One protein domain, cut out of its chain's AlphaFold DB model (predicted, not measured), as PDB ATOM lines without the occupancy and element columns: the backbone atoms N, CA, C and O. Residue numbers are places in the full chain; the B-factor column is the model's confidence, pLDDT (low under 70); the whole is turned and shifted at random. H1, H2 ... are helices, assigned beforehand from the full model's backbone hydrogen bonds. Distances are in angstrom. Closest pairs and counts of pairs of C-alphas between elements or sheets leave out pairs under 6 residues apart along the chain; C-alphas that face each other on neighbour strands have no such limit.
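What this domain is: This is residues 102 to 157 of the 172 residues of the protein "Exonuclease domain-containing protein" of Moniliophthora perniciosa (strain FA553 / isolate CP02) (UniProt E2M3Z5). One long helix, H3, makes most of the length; the shorter H2 packs alongside it, H1 lies beyond H2 on the side away from H3, and H4 turns off the last end of H3 at a corner. H2 and H3 run the same way, and the loop of residues 120 to 129 leads back from the end of H2 to the beginning of H3. The printed part has 56 residues, with four named helices in the order H1, H2, H3, H4 and no named strand; its class is all helix. It is elongated, with spans of 37 by 23 by 18 A, and only just compact, close to loose, with a radius of gyration of the C-alphas of 12.2 A.

Where its parts are: The printed part begins at Arg 102, and H1 follows as residues 103 to 108, with C-alpha 103 at (191.988, 192.350, 213.975). After a tight link of 3 residues comes H2, residues 112 to 119, 10.8 A from first to last C-alpha. A short link of 10 residues leads to H3, residues 130 to 146, which begins with C-alpha 130 at (210.217, 196.909, 231.936) and is 24.6 A long from first to last C-alpha. A tight link of 1 residue, Asp 147, joins it to H4, residues 148 to 156, 12.1 A long, which ends with C-alpha 156 at (199.839, 175.073, 208.218).

How they stand to each other: H1 and H2 only just touch, with 3 pairs of C-alphas within 8 A. Their closest C-alphas are those of Tyr 106 and Ala 115, 7.4 A apart. They run opposite ways at a steep tilt of 55 degrees. H2 and H3 touch with 10 pairs of C-alphas within 8 A, the closest being those of Tyr 116 and Leu 140, 5.5 A apart. These two run the same way at a shallow tilt of 26 degrees. H3 and H4 are close but not clearly touching; their closest C-alphas, those of Val 145 and Gln 151, are 6.2 A apart. Their lines are about perpendicular, at 75 degrees. H1 is apart from H3 and from H4, and H2 is apart from H4. In H1, H2, H3 and H4 every O i to N i+4 pair is within hydrogen-bond range.

The domain as a whole: The two C-alphas farthest apart are those of Ala 127 and Met 156, at 36.9 A, while those of Arg 102 and Ser 157, the first and last printed, are 18.1 A apart. The printed part has no cut, and no link between its helices is long. The mean pLDDT of the printed part is 85.4. The model's confidence is under 70 at residues 123 to 128, in the link from H2 to H3, and at residues 154 to 157, of which 154 to 156 belong to H4.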
ATOM      1  N   ARG A 102     193.401 188.689 215.769       94.38
ATOM      2  CA  ARG A 102     192.266 189.376 216.412       94.38
ATOM      3  C   ARG A 102     192.139 190.821 215.902       94.38
ATOM      4  O   ARG A 102     192.275 191.786 216.658       94.38
ATOM      5  N   PRO A 103     191.936 191.022 214.584       94.81
ATOM      6  CA  PRO A 103     191.988 192.350 213.975       94.81
ATOM      7  C   PRO A 103     190.883 193.294 214.466       94.81
ATOM      8  O   PRO A 103     191.077 194.510 214.441       94.81
ATOM      9  N   GLN A 104     189.722 192.780 214.886       95.19
ATOM     10  CA  GLN A 104     188.622 193.622 215.372       95.19
ATOM     11  C   GLN A 104     188.874 194.095 216.802       95.19
ATOM     12  O   GLN A 104     188.637 195.254 217.129       95.19
ATOM     13  N   GLU A 105     189.415 193.226 217.642       92.88
ATOM     14  CA  GLU A 105     189.770 193.507 219.026       92.88
ATOM     15  C   GLU A 105     190.968 194.452 219.080       92.88
ATOM     16  O   GLU A 105     190.927 195.459 219.787       92.88
ATOM     17  N   TYR A 106     191.962 194.237 218.215       93.81
ATOM     18  CA  TYR A 106     193.063 195.176 218.018       93.81
ATOM     19  C   TYR A 106     192.571 196.587 217.657       93.81
ATOM     20  O   TYR A 106     193.040 197.569 218.234       93.81
ATOM     21  N   LYS A 107     191.591 196.713 216.746       93.38
ATOM     22  CA  LYS A 107     190.995 198.017 216.390       93.38
ATOM     23  C   LYS A 107     190.291 198.691 217.570       93.38
ATOM     24  O   LYS A 107     190.217 199.916 217.600       93.38
ATOM     25  N   ARG A 108     189.773 197.914 218.526       91.06
ATOM     26  CA  ARG A 108     189.105 198.416 219.740       91.06
ATOM     27  C   ARG A 108     190.105 198.775 220.843       91.06
ATOM     28  O   ARG A 108     189.824 199.662 221.642       91.06
ATOM     29  N   GLY A 109     191.273 198.135 220.866       90.62
ATOM     30  CA  GLY A 109     192.362 198.444 221.786       90.62
ATOM     31  C   GLY A 109     193.641 197.697 221.418       90.62
ATOM     32  O   GLY A 109     193.760 196.507 221.684       90.62
ATOM     33  N   GLY A 110     194.613 198.409 220.841       89.94
ATOM     34  CA  GLY A 110     195.885 197.850 220.362       89.94
ATOM     35  C   GLY A 110     197.040 197.894 221.366       89.94
ATOM     36  O   GLY A 110     198.200 197.813 220.963       89.94
ATOM     37  N   LYS A 111     196.756 198.070 222.660       92.81
ATOM     38  CA  LYS A 111     197.767 198.140 223.730       92.81
ATOM     39  C   LYS A 111     198.041 196.752 224.316       92.81
ATOM     40  O   LYS A 111     197.143 195.912 224.310       92.81
ATOM     41  N   LEU A 112     199.228 196.556 224.901       92.31
ATOM     42  CA  LEU A 112     199.632 195.298 225.551       92.31
ATOM     43  C   LEU A 112     198.565 194.791 226.524       92.31
ATOM     44  O   LEU A 112     198.117 193.654 226.419       92.31
ATOM     45  N   PHE A 113     198.078 195.662 227.408       90.75
ATOM     46  CA  PHE A 113     197.054 195.285 228.379       90.75
ATOM     47  C   PHE A 113     195.723 194.866 227.735       90.75
ATOM     48  O   PHE A 113     195.063 193.961 228.229       90.75
ATOM     49  N   SER A 114     195.331 195.477 226.612       92.12
ATOM     50  CA  SER A 114     194.126 195.072 225.878       92.12
ATOM     51  C   SER A 114     194.279 193.673 225.283       92.12
ATOM     52  O   SER A 114     193.363 192.864 225.393       92.12
ATOM     53  N   ALA A 115     195.446 193.370 224.707       94.38
ATOM     54  CA  ALA A 115     195.756 192.036 224.205       94.38
ATOM     55  C   ALA A 115     195.816 191.004 225.345       94.38
ATOM     56  O   ALA A 115     195.257 189.918 225.222       94.38
ATOM     57  N   TYR A 116     196.431 191.358 226.476       93.94
ATOM     58  CA  TYR A 116     196.479 190.513 227.671       93.94
ATOM     59  C   TYR A 116     195.077 190.177 228.188       93.94
ATOM     60  O   TYR A 116     194.757 189.006 228.366       93.94
ATOM     61  N   LEU A 117     194.211 191.179 228.368       92.06
ATOM     62  CA  LEU A 117     192.825 190.950 228.786       92.06
ATOM     63  C   LEU A 117     192.054 190.066 227.803       92.06
ATOM     64  O   LEU A 117     191.204 189.293 228.234       92.06
ATOM     65  N   HIS A 118     192.342 190.183 226.506       93.38
ATOM     66  CA  HIS A 118     191.689 189.390 225.470       93.38
ATOM     67  C   HIS A 118     192.070 187.905 225.527       93.38
ATOM     68  O   HIS A 118     191.188 187.055 225.486       93.38
ATOM     69  N   PHE A 119     193.367 187.589 225.600       93.56
ATOM     70  CA  PHE A 119     193.849 186.200 225.531       93.56
ATOM     71  C   PHE A 119     193.973 185.515 226.891       93.56
ATOM     72  O   PHE A 119     193.702 184.326 227.003       93.56
ATOM     73  N   VAL A 120     194.420 186.244 227.912       93.69
ATOM     74  CA  VAL A 120     194.702 185.696 229.248       93.69
ATOM     75  C   VAL A 120     193.537 185.968 230.197       93.69
ATOM     76  O   VAL A 120     193.150 185.110 230.988       93.69
ATOM     77  N   GLY A 121     192.964 187.170 230.119       89.06
ATOM     78  CA  GLY A 121     191.948 187.638 231.057       89.06
ATOM     79  C   GLY A 121     192.503 187.954 232.453       89.06
ATOM     80  O   GLY A 121     193.711 187.956 232.701       89.06
ATOM     81  N   GLY A 122     191.591 188.248 233.383       82.31
ATOM     82  CA  GLY A 122     191.922 188.593 234.768       82.31
ATOM     83  C   GLY A 122     192.491 190.005 234.956       82.31
ATOM     84  O   GLY A 122     192.811 190.714 234.005       82.31
ATOM     85  N   TRP A 123     192.591 190.437 236.213       67.25
ATOM     86  CA  TRP A 123     193.229 191.707 236.556       67.25
ATOM     87  C   TRP A 123     194.729 191.506 236.748       67.25
ATOM     88  O   TRP A 123     195.154 190.640 237.512       67.25
ATOM     89  N   GLN A 124     195.526 192.356 236.109       65.06
ATOM     90  CA  GLN A 124     196.947 192.484 236.391       65.06
ATOM     91  C   GLN A 124     197.190 193.917 236.855       65.06
ATOM     92  O   GLN A 124     196.727 194.867 236.224       65.06
ATOM     93  N   THR A 125     197.894 194.088 237.972       60.72
ATOM     94  CA  THR A 125     198.387 195.408 238.369       60.72
ATOM     95  C   THR A 125     199.304 195.926 237.269       60.72
ATOM     96  O   THR A 125     200.335 195.312 236.994       60.72
ATOM     97  N   GLN A 126     198.918 197.031 236.627       62.47
ATOM     98  CA  GLN A 126     199.775 197.717 235.666       62.47
ATOM     99  C   GLN A 126     200.950 198.341 236.413       62.47
ATOM    100  O   GLN A 126     200.825 199.408 237.009       62.47
ATOM    101  N   ALA A 127     202.088 197.660 236.394       63.94
ATOM    102  CA  ALA A 127     203.363 198.278 236.697       63.94
ATOM    103  C   ALA A 127     203.960 198.714 235.354       63.94
ATOM    104  O   ALA A 127     204.277 197.868 234.528       63.94
ATOM    105  N   HIS A 128     204.063 200.022 235.107       69.06
ATOM    106  CA  HIS A 128     204.713 200.583 233.912       69.06
ATOM    107  C   HIS A 128     206.245 200.468 234.003       69.06
ATOM    108  O   HIS A 128     206.970 201.447 233.842       69.06
ATOM    109  N   ASN A 129     206.741 199.277 234.336       82.12
ATOM    110  CA  ASN A 129     208.160 198.975 234.394       82.12
ATOM    111  C   ASN A 129     208.500 197.845 233.412       82.12
ATOM    112  O   ASN A 129     207.646 197.039 233.037       82.12
ATOM    113  N   ALA A 130     209.765 197.807 232.993       85.62
ATOM    114  CA  ALA A 130     210.217 196.909 231.936       85.62
ATOM    115  C   ALA A 130     210.036 195.422 232.288       85.62
ATOM    116  O   ALA A 130     209.699 194.622 231.419       85.62
ATOM    117  N   GLU A 131     210.227 195.047 233.556       86.25
ATOM    118  CA  GLU A 131     210.069 193.663 234.016       86.25
ATOM    119  C   GLU A 131     208.609 193.197 233.898       86.25
ATOM    120  O   GLU A 131     208.323 192.148 233.317       86.25
ATOM    121  N   ALA A 132     207.667 193.992 234.408       86.50
ATOM    122  CA  ALA A 132     206.249 193.670 234.362       86.50
ATOM    123  C   ALA A 132     205.731 193.612 232.923       86.50
ATOM    124  O   ALA A 132     204.972 192.697 232.592       86.50
ATOM    125  N   ASP A 133     206.167 194.526 232.053       88.44
ATOM    126  CA  ASP A 133     205.827 194.490 230.629       88.44
ATOM    127  C   ASP A 133     206.404 193.238 229.945       88.44
ATOM    128  O   ASP A 133     205.683 192.564 229.202       88.44
ATOM    129  N   ALA A 134     207.649 192.852 230.256       90.00
ATOM    130  CA  ALA A 134     208.269 191.632 229.737       90.00
ATOM    131  C   ALA A 134     207.511 190.365 230.174       90.00
ATOM    132  O   ALA A 134     207.173 189.522 229.337       90.00
ATOM    133  N   PHE A 135     207.157 190.242 231.459       89.75
ATOM    134  CA  PHE A 135     206.349 189.118 231.948       89.75
ATOM    135  C   PHE A 135     204.946 189.096 231.343       89.75
ATOM    136  O   PHE A 135     204.422 188.025 231.030       89.75
ATOM    137  N   THR A 136     204.329 190.263 231.161       91.75
ATOM    138  CA  THR A 136     203.000 190.382 230.547       91.75
ATOM    139  C   THR A 136     203.036 189.935 229.091       91.75
ATOM    140  O   THR A 136     202.194 189.139 228.677       91.75
ATOM    141  N   ALA A 137     204.035 190.378 228.323       92.44
ATOM    142  CA  ALA A 137     204.227 189.955 226.940       92.44
ATOM    143  C   ALA A 137     204.518 188.448 226.834       92.44
ATOM    144  O   ALA A 137     204.003 187.787 225.932       92.44
ATOM    145  N   LEU A 138     205.278 187.881 227.777       92.44
ATOM    146  CA  LEU A 138     205.541 186.444 227.825       92.44
ATOM    147  C   LEU A 138     204.266 185.636 228.107       92.44
ATOM    148  O   LEU A 138     203.973 184.685 227.387       92.44
ATOM    149  N   ARG A 139     203.477 186.022 229.118       93.31
ATOM    150  CA  ARG A 139     202.187 185.377 229.425       93.31
ATOM    151  C   ARG A 139     201.209 185.479 228.262       93.31
ATOM    152  O   ARG A 139     200.527 184.508 227.950       93.31
ATOM    153  N   LEU A 140     201.173 186.640 227.611       94.81
ATOM    154  CA  LEU A 140     200.385 186.849 226.406       94.81
ATOM    155  C   LEU A 140     200.808 185.884 225.295       94.81
ATOM    156  O   LEU A 140     199.943 185.253 224.696       94.81
ATOM    157  N   LEU A 141     202.114 185.734 225.042       94.25
ATOM    158  CA  LEU A 141     202.605 184.777 224.052       94.25
ATOM    159  C   LEU A 141     202.179 183.345 224.400       94.25
ATOM    160  O   LEU A 141     201.697 182.646 223.515       94.25
ATOM    161  N   TYR A 142     202.314 182.923 225.662       93.56
ATOM    162  CA  TYR A 142     201.876 181.592 226.099       93.56
ATOM    163  C   TYR A 142     200.388 181.350 225.816       93.56
ATOM    164  O   TYR A 142     200.042 180.341 225.213       93.56
ATOM    165  N   ALA A 143     199.514 182.301 226.151       94.12
ATOM    166  CA  ALA A 143     198.090 182.169 225.843       94.12
ATOM    167  C   ALA A 143     197.808 182.187 224.330       94.12
ATOM    168  O   ALA A 143     196.961 181.443 223.845       94.12
ATOM    169  N   MET A 144     198.543 182.992 223.556       94.06
ATOM    170  CA  MET A 144     198.423 183.012 222.095       94.06
ATOM    171  C   MET A 144     198.817 181.677 221.456       94.06
ATOM    172  O   MET A 144     198.182 181.264 220.494       94.06
ATOM    173  N   VAL A 145     199.848 180.981 221.949       91.06
ATOM    174  CA  VAL A 145     200.251 179.683 221.371       91.06
ATOM    175  C   VAL A 145     199.318 178.533 221.758       91.06
ATOM    176  O   VAL A 145     199.342 177.491 221.105       91.06
ATOM    177  N   GLU A 146     198.485 178.709 222.784       91.38
ATOM    178  CA  GLU A 146     197.406 177.778 223.139       91.38
ATOM    179  C   GLU A 146     196.115 178.039 222.347       91.38
ATOM    180  O   GLU A 146     195.227 177.186 222.314       91.38
ATOM    181  N   ASP A 147     196.011 179.184 221.667       92.00
ATOM    182  CA  ASP A 147     194.845 179.543 220.868       92.00
ATOM    183  C   ASP A 147     194.733 178.651 219.608       92.00
ATOM    184  O   ASP A 147     195.657 178.632 218.782       92.00
ATOM    185  N   PRO A 148     193.607 177.936 219.400       89.38
ATOM    186  CA  PRO A 148     193.447 177.013 218.275       89.38
ATOM    187  C   PRO A 148     193.613 177.650 216.890       89.38
ATOM    188  O   PRO A 148     194.134 177.000 215.977       89.38
ATOM    189  N   ASP A 149     193.213 178.915 216.712       86.62
ATOM    190  CA  ASP A 149     193.352 179.609 215.425       86.62
ATOM    191  C   ASP A 149     194.831 179.852 215.106       86.62
ATOM    192  O   ASP A 149     195.281 179.713 213.962       86.62
ATOM    193  N   ILE A 150     195.601 180.198 216.140       87.44
ATOM    194  CA  ILE A 150     197.037 180.438 216.035       87.44
ATOM    195  C   ILE A 150     197.751 179.109 215.789       87.44
ATOM    196  O   ILE A 150     198.516 179.018 214.829       87.44
ATOM    197  N   GLN A 151     197.449 178.059 216.559       83.75
ATOM    198  CA  GLN A 151     198.023 176.721 216.367       83.75
ATOM    199  C   GLN A 151     197.786 176.178 214.958       83.75
ATOM    200  O   GLN A 151     198.721 175.695 214.317       83.75
ATOM    201  N   THR A 152     196.561 176.312 214.446       78.44
ATOM    202  CA  THR A 152     196.217 175.890 213.082       78.44
ATOM    203  C   THR A 152     197.076 176.630 212.057       78.44
ATOM    204  O   THR A 152     197.638 176.012 211.154       78.44
ATOM    205  N   SER A 153     197.269 177.941 212.224       72.88
ATOM    206  CA  SER A 153     198.136 178.717 211.337       72.88
ATOM    207  C   SER A 153     199.618 178.340 211.451       72.88
ATOM    208  O   SER A 153     200.303 178.384 210.429       72.88
ATOM    209  N   VAL A 154     200.123 177.988 212.642       67.75
ATOM    210  CA  VAL A 154     201.512 177.520 212.841       67.75
ATOM    211  C   VAL A 154     201.716 176.175 212.140       67.75
ATOM    212  O   VAL A 154     202.688 175.996 211.411       67.75
ATOM    213  N   ALA A 155     200.782 175.239 212.332       60.00
ATOM    214  CA  ALA A 155     200.832 173.901 211.747       60.00
ATOM    215  C   ALA A 155     200.739 173.937 210.214       60.00
ATOM    216  O   ALA A 155     201.399 173.155 209.534       60.00
ATOM    217  N   MET A 156     199.954 174.869 209.665       55.34
ATOM    218  CA  MET A 156     199.839 175.073 208.218       55.34
ATOM    219  C   MET A 156     201.020 175.854 207.620       55.34
ATOM    220  O   MET A 156     201.286 175.733 206.426       55.34
ATOM    221  N   SER A 157     201.734 176.663 208.413       50.81
ATOM    222  CA  SER A 157     202.925 177.393 207.971       50.81
ATOM    223  C   SER A 157     203.806 177.801 209.158       50.81
ATOM    224  O   SER A 157     203.575 178.827 209.805       50.81
TER     225      SER A 157